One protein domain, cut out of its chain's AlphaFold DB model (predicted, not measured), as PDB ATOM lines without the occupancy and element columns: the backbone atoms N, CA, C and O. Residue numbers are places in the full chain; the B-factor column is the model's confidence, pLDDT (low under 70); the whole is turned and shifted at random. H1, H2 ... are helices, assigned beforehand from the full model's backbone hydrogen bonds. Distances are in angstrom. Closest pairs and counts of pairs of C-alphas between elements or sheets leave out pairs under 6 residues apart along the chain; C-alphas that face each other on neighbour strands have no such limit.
ATOM      1  N   ALA A   2     -40.094   1.629  29.770       96.06
ATOM      2  CA  ALA A   2     -40.656   2.888  29.249       96.06
ATOM      3  C   ALA A   2     -39.573   3.870  28.757       96.06
ATOM      4  O   ALA A   2     -39.601   4.296  27.609       96.06
ATOM      5  N   ALA A   3     -38.543   4.132  29.572       96.06
ATOM      6  CA  ALA A   3     -37.409   4.967  29.158       96.06
ATOM      7  C   ALA A   3     -36.667   4.418  27.921       96.06
ATOM      8  O   ALA A   3     -36.241   5.193  27.075       96.06
ATOM      9  N   TYR A   4     -36.565   3.092  27.792       97.38
ATOM     10  CA  TYR A   4     -35.940   2.432  26.640       97.38
ATOM     11  C   TYR A   4     -36.749   2.672  25.361       97.38
ATOM     12  O   TYR A   4     -36.184   3.079  24.353       97.38
ATOM     13  N   LYS A   5     -38.079   2.514  25.429       97.44
ATOM     14  CA  LYS A   5     -38.995   2.832  24.325       97.44
ATOM     15  C   LYS A   5     -38.912   4.305  23.925       97.44
ATOM     16  O   LYS A   5     -38.791   4.608  22.743       97.44
ATOM     17  N   ASN A   6     -38.924   5.206  24.907       97.31
ATOM     18  CA  ASN A   6     -38.831   6.650  24.674       97.31
ATOM     19  C   ASN A   6     -37.501   7.058  24.021       97.31
ATOM     20  O   ASN A   6     -37.458   8.052  23.307       97.31
ATOM     21  N   ALA A   7     -36.435   6.285  24.240       97.31
ATOM     22  CA  ALA A   7     -35.127   6.473  23.619       97.31
ATOM     23  C   ALA A   7     -34.996   5.810  22.228       97.31
ATOM     24  O   ALA A   7     -33.891   5.681  21.712       97.31
ATOM     25  N   GLY A   8     -36.102   5.359  21.625       96.94
ATOM     26  CA  GLY A   8     -36.111   4.712  20.307       96.94
ATOM     27  C   GLY A   8     -35.901   3.194  20.337       96.94
ATOM     28  O   GLY A   8     -35.868   2.558  19.286       96.94
ATOM     29  N   GLY A   9     -35.799   2.588  21.522       96.75
ATOM     30  CA  GLY A   9     -35.696   1.142  21.672       96.75
ATOM     31  C   GLY A   9     -36.965   0.411  21.220       96.75
ATOM     32  O   GLY A   9     -38.088   0.796  21.558       96.75
ATOM     33  N   SER A  10     -36.797  -0.685  20.476       95.38
ATOM     34  CA  SER A  10     -37.921  -1.510  20.022       95.38
ATOM     35  C   SER A  10     -38.430  -2.410  21.148       95.38
ATOM     36  O   SER A  10     -37.726  -3.308  21.605       95.38
ATOM     37  N   VAL A  11     -39.647  -2.143  21.620       96.75
ATOM     38  CA  VAL A  11     -40.368  -2.954  22.609       96.75
ATOM     39  C   VAL A  11     -41.870  -2.676  22.502       96.75
ATOM     40  O   VAL A  11     -42.268  -1.532  22.241       96.75
ATOM     41  N   ASP A  12     -42.684  -3.712  22.695       97.06
ATOM     42  CA  ASP A  12     -44.109  -3.592  23.009       97.06
ATOM     43  C   ASP A  12     -44.249  -3.472  24.530       97.06
ATOM     44  O   ASP A  12     -43.810  -4.358  25.263       97.06
ATOM     45  N   LEU A  13     -44.747  -2.333  25.017       97.38
ATOM     46  CA  LEU A  13     -44.762  -2.069  26.455       97.38
ATOM     47  C   LEU A  13     -45.820  -2.890  27.191       97.38
ATOM     48  O   LEU A  13     -45.565  -3.254  28.338       97.38
ATOM     49  N   ASP A  14     -46.954  -3.185  26.563       97.19
ATOM     50  CA  ASP A  14     -48.052  -3.886  27.224       97.19
ATOM     51  C   ASP A  14     -47.651  -5.342  27.472       97.19
ATOM     52  O   ASP A  14     -47.667  -5.805  28.620       97.19
ATOM     53  N   ASP A  15     -47.148  -6.015  26.436       96.88
ATOM     54  CA  ASP A  15     -46.638  -7.383  26.544       96.88
ATOM     55  C   ASP A  15     -45.431  -7.456  27.490       96.88
ATOM     56  O   ASP A  15     -45.367  -8.306  28.387       96.88
ATOM     57  N   ALA A  16     -44.477  -6.527  27.345       97.56
ATOM     58  CA  ALA A  16     -43.271  -6.532  28.164       97.56
ATOM     59  C   ALA A  16     -43.573  -6.290  29.650       97.56
ATOM     60  O   ALA A  16     -42.936  -6.899  30.514       97.56
ATOM     61  N   PHE A  17     -44.529  -5.416  29.976       97.31
ATOM     62  CA  PHE A  17     -44.925  -5.184  31.363       97.31
ATOM     63  C   PHE A  17     -45.733  -6.339  31.940       97.31
ATOM     64  O   PHE A  17     -45.504  -6.684  33.102       97.31
ATOM     65  N   ALA A  18     -46.617  -6.967  31.161       97.75
ATOM     66  CA  ALA A  18     -47.332  -8.161  31.598       97.75
ATOM     67  C   ALA A  18     -46.349  -9.285  31.965       97.75
ATOM     68  O   ALA A  18     -46.411  -9.845  33.066       97.75
ATOM     69  N   GLU A  19     -45.373  -9.552  31.094       97.62
ATOM     70  CA  GLU A  19     -44.363 -10.578  31.334       97.62
ATOM     71  C   GLU A  19     -43.435 -10.225  32.505       97.62
ATOM     72  O   GLU A  19     -43.197 -11.053  33.393       97.62
ATOM     73  N   LEU A  20     -42.933  -8.986  32.556       97.25
ATOM     74  CA  LEU A  20     -42.074  -8.540  33.652       97.25
ATOM     75  C   LEU A  20     -42.803  -8.611  34.997       97.25
ATOM     76  O   LEU A  20     -42.206  -9.050  35.979       97.25
ATOM     77  N   SER A  21     -44.081  -8.228  35.047       96.69
ATOM     78  CA  SER A  21     -44.913  -8.310  36.250       96.69
ATOM     79  C   SER A  21     -45.058  -9.757  36.727       96.69
ATOM     80  O   SER A  21     -44.788 -10.055  37.893       96.69
ATOM     81  N   ALA A  22     -45.361 -10.691  35.818       96.75
ATOM     82  CA  ALA A  22     -45.468 -12.114  36.140       96.75
ATOM     83  C   ALA A  22     -44.146 -12.713  36.663       96.75
ATOM     84  O   ALA A  22     -44.156 -13.577  37.545       96.75
ATOM     85  N   ARG A  23     -42.995 -12.258  36.147       95.12
ATOM     86  CA  ARG A  23     -41.663 -12.658  36.639       95.12
ATOM     87  C   ARG A  23     -41.356 -12.023  38.002       95.12
ATOM     88  O   ARG A  23     -40.916 -12.719  38.916       95.12
ATOM     89  N   ALA A  24     -41.611 -10.725  38.159       93.44
ATOM     90  CA  ALA A  24     -41.323  -9.966  39.375       93.44
ATOM     91  C   ALA A  24     -42.189 -10.398  40.568       93.44
ATOM     92  O   ALA A  24     -41.695 -10.427  41.690       93.44
ATOM     93  N   ALA A  25     -43.439 -10.812  40.336       95.81
ATOM     94  CA  ALA A  25     -44.335 -11.315  41.380       95.81
ATOM     95  C   ALA A  25     -43.798 -12.569  42.099       95.81
ATOM     96  O   ALA A  25     -44.182 -12.849  43.231       95.81
ATOM     97  N   LYS A  26     -42.888 -13.315  41.461       95.88
ATOM     98  CA  LYS A  26     -42.240 -14.504  42.035       95.88
ATOM     99  C   LYS A  26     -41.021 -14.157  42.899       95.88
ATOM    100  O   LYS A  26     -40.455 -15.044  43.533       95.88
ATOM    101  N   MET A  27     -40.581 -12.897  42.905       94.88
ATOM    102  CA  MET A  27     -39.414 -12.465  43.670       94.88
ATOM    103  C   MET A  27     -39.769 -12.360  45.159       94.88
ATOM    104  O   MET A  27     -40.665 -11.591  45.517       94.88
ATOM    105  N   PRO A  28     -39.074 -13.087  46.054       93.56
ATOM    106  CA  PRO A  28     -39.361 -12.998  47.474       93.56
ATOM    107  C   PRO A  28     -38.971 -11.624  48.025       93.56
ATOM    108  O   PRO A  28     -38.055 -10.955  47.543       93.56
ATOM    109  N   GLY A  29     -39.631 -11.197  49.100       91.38
ATOM    110  CA  GLY A  29     -39.149 -10.059  49.875       91.38
ATOM    111  C   GLY A  29     -37.735 -10.323  50.405       91.38
ATOM    112  O   GLY A  29     -37.311 -11.461  50.560       91.38
ATOM    113  N   ALA A  30     -36.985  -9.267  50.721       91.81
ATOM    114  CA  ALA A  30     -35.674  -9.397  51.371       91.81
ATOM    115  C   ALA A  30     -34.560 -10.109  50.590       91.81
ATOM    116  O   ALA A  30     -33.544 -10.411  51.213       91.81
ATOM    117  N   MET A  31     -34.679 -10.300  49.268       95.06
ATOM    118  CA  MET A  31     -33.692 -11.053  48.470       95.06
ATOM    119  C   MET A  31     -32.232 -10.708  48.792       95.06
ATOM    120  O   MET A  31     -31.421 -11.600  49.001       95.06
ATOM    121  N   CYS A  32     -31.886  -9.423  48.930       93.88
ATOM    122  CA  CYS A  32     -30.496  -9.034  49.190       93.88
ATOM    123  C   CYS A  32     -29.946  -9.560  50.523       93.88
ATOM    124  O   CYS A  32     -28.754  -9.812  50.615       93.88
ATOM    125  N   GLY A  33     -30.791  -9.691  51.550       92.38
ATOM    126  CA  GLY A  33     -30.384 -10.173  52.872       92.38
ATOM    127  C   GLY A  33     -30.533 -11.683  53.048       92.38
ATOM    128  O   GLY A  33     -29.819 -12.259  53.853       92.38
ATOM    129  N   GLN A  34     -31.446 -12.317  52.309       94.62
ATOM    130  CA  GLN A  34     -31.741 -13.750  52.445       94.62
ATOM    131  C   GLN A  34     -31.117 -14.620  51.344       94.62
ATOM    132  O   GLN A  34     -30.842 -15.787  51.578       94.62
ATOM    133  N   TRP A  35     -30.883 -14.057  50.158       94.44
ATOM    134  CA  TRP A  35     -30.433 -14.774  48.956       94.44
ATOM    135  C   TRP A  35     -29.124 -14.213  48.385       94.44
ATOM    136  O   TRP A  35     -28.638 -14.694  47.368       94.44
ATOM    137  N   GLY A  36     -28.565 -13.157  48.989       93.62
ATOM    138  CA  GLY A  36     -27.317 -12.536  48.532       93.62
ATOM    139  C   GLY A  36     -27.416 -11.773  47.203       93.62
ATOM    140  O   GLY A  36     -26.403 -11.298  46.697       93.62
ATOM    141  N   VAL A  37     -28.619 -11.598  46.644       95.62
ATOM    142  CA  VAL A  37     -28.853 -10.890  45.375       95.62
ATOM    143  C   VAL A  37     -29.977  -9.870  45.524       95.62
ATOM    144  O   VAL A  37     -31.003 -10.133  46.145       95.62
ATOM    145  N   CYS A  38     -29.798  -8.655  45.004       97.06
ATOM    146  CA  CYS A  38     -30.786  -7.598  45.192       97.06
ATOM    147  C   CYS A  38     -31.943  -7.677  44.189       97.06
ATOM    148  O   CYS A  38     -31.712  -7.691  42.983       97.06
ATOM    149  N   GLY A  39     -33.177  -7.582  44.699       96.56
ATOM    150  CA  GLY A  39     -34.401  -7.562  43.893       96.56
ATOM    151  C   GLY A  39     -34.442  -6.471  42.813       96.56
ATOM    152  O   GLY A  39     -34.986  -6.686  41.738       96.56
ATOM    153  N   SER A  40     -33.833  -5.300  43.046       97.25
ATOM    154  CA  SER A  40     -33.772  -4.258  42.009       97.25
ATOM    155  C   SER A  40     -32.833  -4.625  40.857       97.25
ATOM    156  O   SER A  40     -33.105  -4.256  39.720       97.25
ATOM    157  N   VAL A  41     -31.751  -5.362  41.131       97.81
ATOM    158  CA  VAL A  41     -30.834  -5.839  40.085       97.81
ATOM    159  C   VAL A  41     -31.507  -6.942  39.285       97.81
ATOM    160  O   VAL A  41     -31.520  -6.879  38.059       97.81
ATOM    161  N   THR A  42     -32.131  -7.908  39.965       97.25
ATOM    162  CA  THR A  42     -32.858  -8.994  39.293       97.25
ATOM    163  C   THR A  42     -34.032  -8.468  38.476       97.25
ATOM    164  O   THR A  42     -34.294  -9.002  37.409       97.25
ATOM    165  N   ALA A  43     -34.707  -7.399  38.913       97.44
ATOM    166  CA  ALA A  43     -35.756  -6.748  38.129       97.44
ATOM    167  C   ALA A  43     -35.221  -6.134  36.824       97.44
ATOM    168  O   ALA A  43     -35.853  -6.285  35.781       97.44
ATOM    169  N   VAL A  44     -34.049  -5.486  36.846       98.00
ATOM    170  CA  VAL A  44     -33.428  -4.962  35.616       98.00
ATOM    171  C   VAL A  44     -32.931  -6.105  34.725       98.00
ATOM    172  O   VAL A  44     -33.190  -6.077  33.528       98.00
ATOM    173  N   GLY A  45     -32.309  -7.147  35.286       97.88
ATOM    174  CA  GLY A  45     -31.924  -8.343  34.525       97.88
ATOM    175  C   GLY A  45     -33.123  -9.043  33.875       97.88
ATOM    176  O   GLY A  45     -33.078  -9.389  32.697       97.88
ATOM    177  N   ALA A  46     -34.239  -9.170  34.601       97.75
ATOM    178  CA  ALA A  46     -35.494  -9.681  34.058       97.75
ATOM    179  C   ALA A  46     -36.034  -8.779  32.942       97.75
ATOM    180  O   ALA A  46     -36.493  -9.290  31.925       97.75
ATOM    181  N   ALA A  47     -35.933  -7.456  33.096       98.06
ATOM    182  CA  ALA A  47     -36.335  -6.521  32.058       98.06
ATOM    183  C   ALA A  47     -35.490  -6.677  30.781       98.06
ATOM    184  O   ALA A  47     -36.054  -6.714  29.695       98.06
ATOM    185  N   LEU A  48     -34.166  -6.820  30.900       97.88
ATOM    186  CA  LEU A  48     -33.282  -7.107  29.762       97.88
ATOM    187  C   LEU A  48     -33.659  -8.427  29.079       97.88
ATOM    188  O   LEU A  48     -33.784  -8.479  27.862       97.88
ATOM    189  N   SER A  49     -33.913  -9.473  29.865       97.56
ATOM    190  CA  SER A  49     -34.346 -10.767  29.333       97.56
ATOM    191  C   SER A  49     -35.666 -10.673  28.559       97.56
ATOM    192  O   SER A  49     -35.769 -11.245  27.482       97.56
ATOM    193  N   VAL A  50     -36.648  -9.907  29.046       97.69
ATOM    194  CA  VAL A  50     -37.907  -9.657  28.319       97.69
ATOM    195  C   VAL A  50     -37.658  -8.862  27.030       97.69
ATOM    196  O   VAL A  50     -38.186  -9.223  25.983       97.69
ATOM    197  N   LEU A  51     -36.814  -7.822  27.072       97.00
ATOM    198  CA  LEU A  51     -36.472  -7.019  25.887       97.00
ATOM    199  C   LEU A  51     -35.852  -7.865  24.768       97.00
ATOM    200  O   LEU A  51     -36.197  -7.689  23.602       97.00
ATOM    201  N   HIS A  52     -34.968  -8.794  25.127       96.56
ATOM    202  CA  HIS A  52     -34.273  -9.663  24.178       96.56
ATOM    203  C   HIS A  52     -34.961 -11.015  23.969       96.56
ATOM    204  O   HIS A  52     -34.440 -11.854  23.241       96.56
ATOM    205  N   ARG A  53     -36.129 -11.227  24.591       95.62
ATOM    206  CA  ARG A  53     -36.890 -12.486  24.551       95.62
ATOM    207  C   ARG A  53     -36.034 -13.707  24.908       95.62
ATOM    208  O   ARG A  53     -36.202 -14.782  24.336       95.62
ATOM    209  N   THR A  54     -35.117 -13.544  25.864       96.38
ATOM    210  CA  THR A  54     -34.292 -14.654  26.342       96.38
ATOM    211  C   THR A  54     -35.070 -15.537  27.314       96.38
ATOM    212  O   THR A  54     -35.955 -15.085  28.051       96.38
ATOM    213  N   GLY A  55     -34.710 -16.817  27.337       94.06
ATOM    214  CA  GLY A  55     -35.258 -17.822  28.237       94.06
ATOM    215  C   GLY A  55     -34.182 -18.770  28.774       94.06
ATOM    216  O   GLY A  55     -33.001 -18.606  28.477       94.06
ATOM    217  N   PRO A  56     -34.575 -19.795  29.552       93.19
ATOM    218  CA  PRO A  56     -33.633 -20.717  30.197       93.19
ATOM    219  C   PRO A  56     -32.728 -21.505  29.240       93.19
ATOM    220  O   PRO A  56     -31.703 -22.022  29.669       93.19
ATOM    221  N   LEU A  57     -33.121 -21.621  27.967       95.75
ATOM    222  CA  LEU A  57     -32.385 -22.341  26.923       95.75
ATOM    223  C   LEU A  57     -31.750 -21.401  25.886       95.75
ATOM    224  O   LEU A  57     -31.238 -21.876  24.875       95.75
ATOM    225  N   SER A  58     -31.794 -20.082  26.103       95.88
ATOM    226  CA  SER A  58     -31.112 -19.128  25.229       95.88
ATOM    227  C   SER A  58     -29.601 -19.342  25.292       95.88
ATOM    228  O   SER A  58     -29.019 -19.415  26.371       95.88
ATOM    229  N   SER A  59     -28.973 -19.414  24.123       92.69
ATOM    230  CA  SER A  59     -27.525 -19.583  23.946       92.69
ATOM    231  C   SER A  59     -26.884 -18.422  23.179       92.69
ATOM    232  O   SER A  59     -25.735 -18.512  22.752       92.69
ATOM    233  N   ASP A  60     -27.633 -17.335  22.995       94.06
ATOM    234  CA  ASP A  60     -27.170 -16.106  22.362       94.06
ATOM    235  C   ASP A  60     -26.369 -15.210  23.325       94.06
ATOM    236  O   ASP A  60     -26.214 -15.479  24.521       94.06
ATOM    237  N   GLU A  61     -25.839 -14.113  22.786       96.19
ATOM    238  CA  GLU A  61     -25.070 -13.144  23.563       96.19
ATOM    239  C   GLU A  61     -25.906 -12.402  24.613       96.19
ATOM    240  O   GLU A  61     -25.369 -12.007  25.650       96.19
ATOM    241  N   PHE A  62     -27.215 -12.235  24.396       97.69
ATOM    242  CA  PHE A  62     -28.077 -11.497  25.315       97.69
ATOM    243  C   PHE A  62     -28.198 -12.226  26.651       97.69
ATOM    244  O   PHE A  62     -28.234 -11.569  27.698       97.69
ATOM    245  N   TYR A  63     -28.163 -13.567  26.629       96.06
ATOM    246  CA  TYR A  63     -28.056 -14.361  27.849       96.06
ATOM    247  C   TYR A  63     -26.823 -13.985  28.681       96.06
ATOM    248  O   TYR A  63     -26.918 -13.658  29.868       96.06
ATOM    249  N   ALA A  64     -25.651 -13.976  28.048       96.75
ATOM    250  CA  ALA A  64     -24.409 -13.619  28.721       96.75
ATOM    251  C   ALA A  64     -24.431 -12.164  29.223       96.75
ATOM    252  O   ALA A  64     -24.015 -11.886  30.348       96.75
ATOM    253  N   GLN A  65     -24.985 -11.243  28.435       97.94
ATOM    254  CA  GLN A  65     -25.042  -9.819  28.759       97.94
ATOM    255  C   GLN A  65     -25.925  -9.509  29.975       97.94
ATOM    256  O   GLN A  65     -25.526  -8.728  30.840       97.94
ATOM    257  N   HIS A  66     -27.106 -10.120  30.125       95.31
ATOM    258  CA  HIS A  66     -27.918  -9.855  31.319       95.31
ATOM    259  C   HIS A  66     -27.297 -10.448  32.601       95.31
ATOM    260  O   HIS A  66     -27.470  -9.894  33.697       95.31
ATOM    261  N   MET A  67     -26.519 -11.532  32.476       96.56
ATOM    262  CA  MET A  67     -25.698 -12.070  33.570       96.56
ATOM    263  C   MET A  67     -24.527 -11.131  33.905       96.56
ATOM    264  O   MET A  67     -24.277 -10.858  35.081       96.56
ATOM    265  N   GLU A  68     -23.862 -10.573  32.891       98.19
ATOM    266  CA  GLU A  68     -22.803  -9.561  33.023       98.19
ATOM    267  C   GLU A  68     -23.309  -8.300  33.742       98.19
ATOM    268  O   GLU A  68     -22.694  -7.843  34.715       98.19
ATOM    269  N   PHE A  69     -24.465  -7.765  33.332       98.56
ATOM    270  CA  PHE A  69     -25.116  -6.649  34.018       98.56
ATOM    271  C   PHE A  69     -25.364  -6.976  35.497       98.56
ATOM    272  O   PHE A  69     -24.987  -6.210  36.384       98.56
ATOM    273  N   THR A  70     -25.967  -8.136  35.773       98.12
ATOM    274  CA  THR A  70     -26.302  -8.544  37.144       98.12
ATOM    275  C   THR A  70     -25.048  -8.643  38.009       98.12
ATOM    276  O   THR A  70     -24.999  -8.068  39.097       98.12
ATOM    277  N   SER A  71     -24.011  -9.317  37.509       98.19
ATOM    278  CA  SER A  71     -22.733  -9.489  38.205       98.19
ATOM    279  C   SER A  71     -22.068  -8.144  38.515       98.19
ATOM    280  O   SER A  71     -21.732  -7.856  39.668       98.19
ATOM    281  N   SER A  72     -21.954  -7.268  37.513       98.19
ATOM    282  CA  SER A  72     -21.319  -5.955  37.672       98.19
ATOM    283  C   SER A  72     -22.088  -5.036  38.630       98.19
ATOM    284  O   SER A  72     -21.477  -4.364  39.468       98.19
ATOM    285  N   ALA A  73     -23.423  -5.041  38.581       98.19
ATOM    286  CA  ALA A  73     -24.256  -4.263  39.492       98.19
ATOM    287  C   ALA A  73     -24.132  -4.748  40.942       98.19
ATOM    288  O   ALA A  73     -23.959  -3.933  41.854       98.19
ATOM    289  N   ILE A  74     -24.151  -6.065  41.166       97.75
ATOM    290  CA  ILE A  74     -23.948  -6.649  42.498       97.75
ATOM    291  C   ILE A  74     -22.544  -6.339  43.028       97.75
ATOM    292  O   ILE A  74     -22.411  -5.978  44.197       97.75
ATOM    293  N   ALA A  75     -21.513  -6.376  42.180       98.06
ATOM    294  CA  ALA A  75     -20.151  -6.012  42.567       98.06
ATOM    295  C   ALA A  75     -20.020  -4.545  43.019       98.06
ATOM    296  O   ALA A  75     -19.204  -4.234  43.886       98.06
ATOM    297  N   GLN A  76     -20.816  -3.623  42.468       97.12
ATOM    298  CA  GLN A  76     -20.870  -2.249  42.980       97.12
ATOM    299  C   GLN A  76     -21.666  -2.147  44.285       97.12
ATOM    300  O   GLN A  76     -21.250  -1.444  45.206       97.12
ATOM    301  N   MET A  77     -22.782  -2.873  44.401       96.50
ATOM    302  CA  MET A  77     -23.578  -2.902  45.634       96.50
ATOM    303  C   MET A  77     -22.797  -3.453  46.827       96.50
ATOM    304  O   MET A  77     -22.907  -2.910  47.929       96.50
ATOM    305  N   SER A  78     -22.003  -4.507  46.618       96.31
ATOM    306  CA  SER A  78     -21.237  -5.165  47.680       96.31
ATOM    307  C   SER A  78     -20.190  -4.239  48.300       96.31
ATOM    308  O   SER A  78     -19.994  -4.270  49.512       96.31
ATOM    309  N   LYS A  79     -19.590  -3.345  47.501       96.88
ATOM    310  CA  LYS A  79     -18.630  -2.334  47.974       96.88
ATOM    311  C   LYS A  79     -19.264  -1.292  48.897       96.88
ATOM    312  O   LYS A  79     -18.587  -0.769  49.776       96.88
ATOM    313  N   ILE A  80     -20.550  -0.980  48.713       96.31
ATOM    314  CA  ILE A  80     -21.271  -0.033  49.581       96.31
ATOM    315  C   ILE A  80     -21.659  -0.710  50.905       96.31
ATOM    316  O   ILE A  80     -21.487  -0.143  51.990       96.31
ATOM    317  N   GLY A  81     -22.205  -1.926  50.806       93.62
ATOM    318  CA  GLY A  81     -22.661  -2.720  51.944       93.62
ATOM    319  C   GLY A  81     -23.732  -2.031  52.806       93.62
ATOM    320  O   GLY A  81     -24.474  -1.145  52.363       93.62
ATOM    321  N   GLY A  82     -23.811  -2.455  54.068       92.94
ATOM    322  CA  GLY A  82     -24.755  -1.930  55.057       92.94
ATOM    323  C   GLY A  82     -26.157  -2.553  54.989       92.94
ATOM    324  O   GLY A  82     -26.404  -3.466  54.200       92.94
ATOM    325  N   PRO A  83     -27.093  -2.070  55.826       93.69
ATOM    326  CA  PRO A  83     -28.456  -2.589  55.879       93.69
ATOM    327  C   PRO A  83     -29.192  -2.398  54.549       93.69
ATOM    328  O   PRO A  83     -28.875  -1.501  53.752       93.69
ATOM    329  N   ARG A  84     -30.217  -3.235  54.330       90.50
ATOM    330  CA  ARG A  84     -31.108  -3.163  53.163       90.50
ATOM    331  C   ARG A  84     -31.623  -1.729  52.986       90.50
ATOM    332  O   ARG A  84     -32.250  -1.176  53.880       90.50
ATOM    333  N   CYS A  85     -31.451  -1.172  51.787       96.06
ATOM    334  CA  CYS A  85     -32.121   0.058  51.372       96.06
ATOM    335  C   CYS A  85     -32.602  -0.071  49.922       96.06
ATOM    336  O   CYS A  85     -31.804   0.008  48.985       96.06
ATOM    337  N   CYS A  86     -33.913  -0.256  49.730       95.12
ATOM    338  CA  CYS A  86     -34.498  -0.421  48.395       95.12
ATOM    339  C   CYS A  86     -34.310   0.826  47.521       95.12
ATOM    340  O   CYS A  86     -34.116   0.687  46.323       95.12
ATOM    341  N   LYS A  87     -34.305   2.032  48.110       95.75
ATOM    342  CA  LYS A  87     -34.085   3.289  47.374       95.75
ATOM    343  C   LYS A  87     -32.676   3.350  46.786       95.75
ATOM    344  O   LYS A  87     -32.527   3.490  45.578       95.75
ATOM    345  N   ARG A  88     -31.649   3.141  47.622       96.75
ATOM    346  CA  ARG A  88     -30.242   3.103  47.194       96.75
ATOM    347  C   ARG A  88     -30.023   2.064  46.101       96.75
ATOM    348  O   ARG A  88     -29.440   2.373  45.067       96.75
ATOM    349  N   ASN A  89     -30.492   0.840  46.327       97.00
ATOM    350  CA  ASN A  89     -30.238  -0.237  45.383       97.00
ATOM    351  C   ASN A  89     -31.024  -0.041  44.075       97.00
ATOM    352  O   ASN A  89     -30.475  -0.327  43.012       97.00
ATOM    353  N   ALA A  90     -32.239   0.521  44.118       96.69
ATOM    354  CA  ALA A  90     -32.991   0.886  42.917       96.69
ATOM    355  C   ALA A  90     -32.277   1.974  42.104       96.69
ATOM    356  O   ALA A  90     -32.062   1.780  40.911       96.69
ATOM    357  N   PHE A  91     -31.840   3.066  42.742       97.00
ATOM    358  CA  PHE A  91     -31.079   4.127  42.073       97.00
ATOM    359  C   PHE A  91     -29.822   3.584  41.398       97.00
ATOM    360  O   PHE A  91     -29.580   3.873  40.228       97.00
ATOM    361  N   LEU A  92     -29.064   2.736  42.098       97.19
ATOM    362  CA  LEU A  92     -27.867   2.124  41.534       97.19
ATOM    363  C   LEU A  92     -28.200   1.186  40.365       97.19
ATOM    364  O   LEU A  92     -27.601   1.312  39.304       97.19
ATOM    365  N   SER A  93     -29.177   0.287  40.529       97.69
ATOM    366  CA  SER A  93     -29.550  -0.686  39.485       97.69
ATOM    367  C   SER A  93     -30.038   0.006  38.217       97.69
ATOM    368  O   SER A  93     -29.654  -0.391  37.124       97.69
ATOM    369  N   LEU A  94     -30.857   1.053  38.355       97.38
ATOM    370  CA  LEU A  94     -31.381   1.810  37.220       97.38
ATOM    371  C   LEU A  94     -30.289   2.636  36.534       97.38
ATOM    372  O   LEU A  94     -30.216   2.623  35.309       97.38
ATOM    373  N   SER A  95     -29.412   3.296  37.299       96.94
ATOM    374  CA  SER A  95     -28.306   4.087  36.732       96.94
ATOM    375  C   SER A  95     -27.318   3.198  35.975       96.94
ATOM    376  O   SER A  95     -26.924   3.507  34.851       96.94
ATOM    377  N   LEU A  96     -26.956   2.052  36.564       97.56
ATOM    378  CA  LEU A  96     -26.096   1.068  35.911       97.56
ATOM    379  C   LEU A  96     -26.792   0.412  34.721       97.56
ATOM    380  O   LEU A  96     -26.145   0.196  33.707       97.56
ATOM    381  N   GLY A  97     -28.095   0.142  34.812       97.62
ATOM    382  CA  GLY A  97     -28.875  -0.410  33.707       97.62
ATOM    383  C   GLY A  97     -28.930   0.546  32.520       97.62
ATOM    384  O   GLY A  97     -28.723   0.125  31.388       97.62
ATOM    385  N   ALA A  98     -29.129   1.843  32.771       97.38
ATOM    386  CA  ALA A  98     -29.110   2.855  31.722       97.38
ATOM    387  C   ALA A  98     -27.737   2.967  31.049       97.38
ATOM    388  O   ALA A  98     -27.652   2.965  29.821       97.38
ATOM    389  N   LYS A  99     -26.662   2.980  31.848       97.38
ATOM    390  CA  LYS A  99     -25.285   2.931  31.342       97.38
ATOM    391  C   LYS A  99     -25.036   1.679  30.493       97.38
ATOM    392  O   LYS A  99     -24.528   1.797  29.385       97.38
ATOM    393  N   PHE A 100     -25.425   0.510  30.997       98.19
ATOM    394  CA  PHE A 100     -25.227  -0.774  30.330       98.19
ATOM    395  C   PHE A 100     -25.945  -0.828  28.979       98.19
ATOM    396  O   PHE A 100     -25.348  -1.207  27.980       98.19
ATOM    397  N   VAL A 101     -27.204  -0.390  28.932       98.00
ATOM    398  CA  VAL A 101     -27.995  -0.347  27.695       98.00
ATOM    399  C   VAL A 101     -27.391   0.609  26.666       98.00
ATOM    400  O   VAL A 101     -27.319   0.263  25.491       98.00
ATOM    401  N   ARG A 102     -26.889   1.773  27.093       97.75
ATOM    402  CA  ARG A 102     -26.163   2.679  26.194       97.75
ATOM    403  C   ARG A 102     -24.915   2.009  25.617       97.75
ATOM    404  O   ARG A 102     -24.686   2.082  24.419       97.75
ATOM    405  N   GLU A 103     -24.121   1.351  26.460       97.69
ATOM    406  CA  GLU A 103     -22.841   0.748  26.066       97.69
ATOM    407  C   GLU A 103     -23.000  -0.509  25.200       97.69
ATOM    408  O   GLU A 103     -22.217  -0.706  24.276       97.69
ATOM    409  N   LYS A 104     -23.995  -1.358  25.480       97.38
ATOM    410  CA  LYS A 104     -24.203  -2.630  24.767       97.38
ATOM    411  C   LYS A 104     -25.151  -2.517  23.580       97.38
ATOM    412  O   LYS A 104     -24.972  -3.236  22.605       97.38
ATOM    413  N   TYR A 105     -26.160  -1.649  23.663       96.81
ATOM    414  CA  TYR A 105     -27.245  -1.576  22.675       96.81
ATOM    415  C   TYR A 105     -27.285  -0.254  21.913       96.81
ATOM    416  O   TYR A 105     -28.107  -0.102  21.015       96.81
ATOM    417  N   GLY A 106     -26.442   0.721  22.273       97.38
ATOM    418  CA  GLY A 106     -26.441   2.041  21.640       97.38
ATOM    419  C   GLY A 106     -27.705   2.863  21.911       97.38
ATOM    420  O   GLY A 106     -27.920   3.878  21.256       97.38
ATOM    421  N   VAL A 107     -28.551   2.447  22.864       97.81
ATOM    422  CA  VAL A 107     -29.795   3.152  23.205       97.81
ATOM    423  C   VAL A 107     -29.548   4.081  24.386       97.81
ATOM    424  O   VAL A 107     -29.387   3.648  25.530       97.81
ATOM    425  N   GLU A 108     -29.526   5.382  24.116       97.12
ATOM    426  CA  GLU A 108     -29.266   6.402  25.126       97.12
ATOM    427  C   GLU A 108     -30.559   6.867  25.807       97.12
ATOM    428  O   GLU A 108     -31.304   7.707  25.308       97.12
ATOM    429  N   MET A 109     -30.833   6.307  26.985       96.00
ATOM    430  CA  MET A 109     -31.947   6.748  27.823       96.00
ATOM    431  C   MET A 109     -31.590   8.008  28.611       96.00
ATOM    432  O   MET A 109     -30.500   8.108  29.180       96.00
ATOM    433  N   GLN A 110     -32.558   8.915  28.750       91.69
ATOM    434  CA  GLN A 110     -32.442  10.025  29.691       91.69
ATOM    435  C   GLN A 110     -32.215   9.488  31.109       91.69
ATOM    436  O   GLN A 110     -32.990   8.678  31.623       91.69
ATOM    437  N   SER A 111     -31.139   9.948  31.739       86.62
ATOM    438  CA  SER A 111     -30.798   9.608  33.114       86.62
ATOM    439  C   SER A 111     -30.324  10.857  33.840       86.62
ATOM    440  O   SER A 111     -29.535  11.634  33.312       86.62
ATOM    441  N   ASN A 112     -30.831  11.040  35.053       87.06
ATOM    442  CA  ASN A 112     -30.374  12.079  35.965       87.06
ATOM    443  C   ASN A 112     -29.493  11.434  37.031       87.06
ATOM    444  O   ASN A 112     -29.679  10.259  37.346       87.06
ATOM    445  N   GLU A 113     -28.599  12.206  37.642       89.12
ATOM    446  CA  GLU A 113     -27.899  11.770  38.850       89.12
ATOM    447  C   GLU A 113     -28.869  11.800  40.042       89.12
ATOM    448  O   GLU A 113     -29.266  12.884  40.489       89.12
ATOM    449  N   PRO A 114     -29.303  10.639  40.570       93.06
ATOM    450  CA  PRO A 114     -30.327  10.623  41.597       93.06
ATOM    451  C   PRO A 114     -29.754  11.110  42.930       93.06
ATOM    452  O   PRO A 114     -28.730  10.619  43.406       93.06
ATOM    453  N   LYS A 115     -30.462  12.033  43.582       95.12
ATOM    454  CA  LYS A 115     -30.202  12.438  44.971       95.12
ATOM    455  C   LYS A 115     -31.296  11.858  45.863       95.12
ATOM    456  O   LYS A 115     -32.470  11.881  45.513       95.12
ATOM    457  N   CYS A 116     -30.915  11.285  47.001       96.06
ATOM    458  CA  CYS A 116     -31.853  10.623  47.900       96.06
ATOM    459  C   CYS A 116     -32.568  11.643  48.790       96.06
ATOM    460  O   CYS A 116     -31.952  12.266  49.653       96.06
ATOM    461  N   GLU A 117     -33.882  11.738  48.627       95.06
ATOM    462  CA  GLU A 117     -34.768  12.585  49.439       95.06
ATOM    463  C   GLU A 117     -35.386  11.825  50.626       95.06
ATOM    464  O   GLU A 117     -36.120  12.383  51.429       95.06
ATOM    465  N   PHE A 118     -35.070  10.533  50.765       95.38
ATOM    466  CA  PHE A 118     -35.663   9.636  51.764       95.38
ATOM    467  C   PHE A 118     -34.769   9.426  52.993       95.38
ATOM    468  O   PHE A 118     -34.974   8.464  53.734       95.38
ATOM    469  N   THR A 119     -33.734  10.250  53.183       94.88
ATOM    470  CA  THR A 119     -32.725  10.029  54.233       94.88
ATOM    471  C   THR A 119     -33.364   9.971  55.618       94.88
ATOM    472  O   THR A 119     -33.135   8.998  56.335       94.88
ATOM    473  N   ASP A 120     -34.197  10.951  55.959       94.75
ATOM    474  CA  ASP A 120     -34.798  11.060  57.295       94.75
ATOM    475  C   ASP A 120     -35.960  10.077  57.510       94.75
ATOM    476  O   ASP A 120     -36.395   9.853  58.634       94.75
ATOM    477  N   LEU A 121     -36.423   9.425  56.437       95.12
ATOM    478  CA  LEU A 121     -37.491   8.422  56.468       95.12
ATOM    479  C   LEU A 121     -36.969   6.993  56.675       95.12
ATOM    480  O   LEU A 121     -37.759   6.056  56.781       95.12
ATOM    481  N   ASN A 122     -35.648   6.798  56.693       95.69
ATOM    482  CA  ASN A 122     -35.029   5.490  56.862       95.69
ATOM    483  C   ASN A 122     -34.157   5.469  58.129       95.69
ATOM    484  O   ASN A 122     -33.011   5.925  58.078       95.69
ATOM    485  N   PRO A 123     -34.631   4.874  59.239       95.44
ATOM    486  CA  PRO A 123     -33.855   4.777  60.477       95.44
ATOM    487  C   PRO A 123     -32.531   4.014  60.317       95.44
ATOM    488  O   PRO A 123     -31.602   4.214  61.092       95.44
ATOM    489  N   GLN A 124     -32.414   3.157  59.298       96.00
ATOM    490  CA  GLN A 124     -31.200   2.406  58.969       96.00
ATOM    491  C   GLN A 124     -30.346   3.100  57.889       96.00
ATOM    492  O   GLN A 124     -29.485   2.470  57.264       96.00
ATOM    493  N   CYS A 125     -30.583   4.385  57.607       96.94
ATOM    494  CA  CYS A 125     -29.819   5.129  56.613       96.94
ATOM    495  C   CYS A 125     -28.329   5.192  56.984       96.94
ATOM    496  O   CYS A 125     -27.953   5.566  58.090       96.94
ATOM    497  N   ILE A 126     -27.463   4.896  56.010       97.12
ATOM    498  CA  ILE A 126     -26.000   4.941  56.178       97.12
ATOM    499  C   ILE A 126     -25.395   6.331  55.896       97.12
ATOM    500  O   ILE A 126     -24.173   6.471  55.878       97.12
ATOM    501  N   LYS A 127     -26.245   7.344  55.656       96.00
ATOM    502  CA  LYS A 127     -25.896   8.763  55.455       96.00
ATOM    503  C   LYS A 127     -24.707   8.947  54.508       96.00
ATOM    504  O   LYS A 127     -24.779   8.481  53.376       96.00
ATOM    505  N   SER A 128     -23.615   9.557  54.965       95.56
ATOM    506  CA  SER A 128     -22.420   9.896  54.179       95.56
ATOM    507  C   SER A 128     -21.759   8.717  53.455       95.56
ATOM    508  O   SER A 128     -21.041   8.935  52.484       95.56
ATOM    509  N   ARG A 129     -22.018   7.470  53.874       96.00
ATOM    510  CA  ARG A 129     -21.558   6.263  53.164       96.00
ATOM    511  C   ARG A 129     -22.408   5.908  51.939       96.00
ATOM    512  O   ARG A 129     -22.016   5.057  51.148       96.00
ATOM    513  N   CYS A 130     -23.601   6.481  51.801       96.88
ATOM    514  CA  CYS A 130     -24.474   6.267  50.654       96.88
ATOM    515  C   CYS A 130     -24.060   7.211  49.515       96.88
ATOM    516  O   CYS A 130     -24.033   8.422  49.737       96.88
TER     517      CYS A 130
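Overview. This is residues 2 to 130 of the 135 residues of the protein "DUF5714 domain-containing protein" of Firmicutes bacterium (UniProt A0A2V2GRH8). Three helices, H4, H5 and H6, stand side by side as an up-and-down bundle, their centres making a triangle, and H2 packs on H4 on the side away from H5. Of two short helices, H1 lies near H2 and H3 lies near H4, and from the end of H6 a long tail, residues 106 to 130, runs back past H6 to the end of the domain where H6 begins. The printed part has 129 residues with six named helices, H1 to H6 in order along the chain, and no named strand; its class is all helix. It is compact, with a radius of gyration of the C-alphas of 15.1 A, and spans 41 by 30 by 25 A.

Arrangement. Begin with H5, residues 61 to 80, as long by residues as H6, residues 86 to 105. These two form a helical hairpin and touch at a steep tilt of 38 degrees, opposite ways; the closest C-alphas are those of Ala 73 and Ser 93, 6.4 A apart, and H5 touches H6 with residues 69 to 77 alone. Look next at H4, residues 39 to 51, the hub, which touches three helices. It forms a helical hairpin with H5, at a shallow tilt of 17 degrees, opposite ways, with the closest C-alphas, of Gly 45 and His 66, 5.3 A apart. With residues 40 to 44 alone H4 touches H6, the same way at a shallow tilt of 29 degrees; the closest C-alphas are those of Ser 40 and Ala 90, 5.3 A apart. H2, residues 13 to 24, touches H4 at a steep tilt of 41 degrees, opposite ways, with the C-alphas of Ala 16 and Val 50 closest at 6.2 A; H2 is apart from H5 and H6. H1, residues 2 to 6, is close to H2 but not clearly touching, with the closest C-alphas, of Ala 2 and Leu 13, 7.0 A apart. H3, residues 31 to 34, is likewise close to H4 but not clearly touching, with Met 31 and Gly 39 closest at 5.8 A between C-alphas. In H1, H2, H4 and H6 every O i to N i+4 pair is within hydrogen-bond range, in H5 14 of 16 are, and H3 is too short for such a pair.

Along the chain. Find C-alpha 61 at (-25.070, -13.144, 23.563); from there H5 runs 29.4 A to C-alpha 80. H6 begins at C-alpha 86, (-34.498, -0.421, 48.395), and runs 26.7 A to C-alpha 105, (-27.245, -1.576, 22.675). H4 measures 18.1 A and H2 15.5 A.

Size, cuts and confidence. The two C-alphas farthest apart, of Ser 59 and Asp 120, are 45.9 A from each other. The printed part has no cut, and no link between its helices is long. The mean pLDDT of the printed part is 96.1, and no printed residue is under 70.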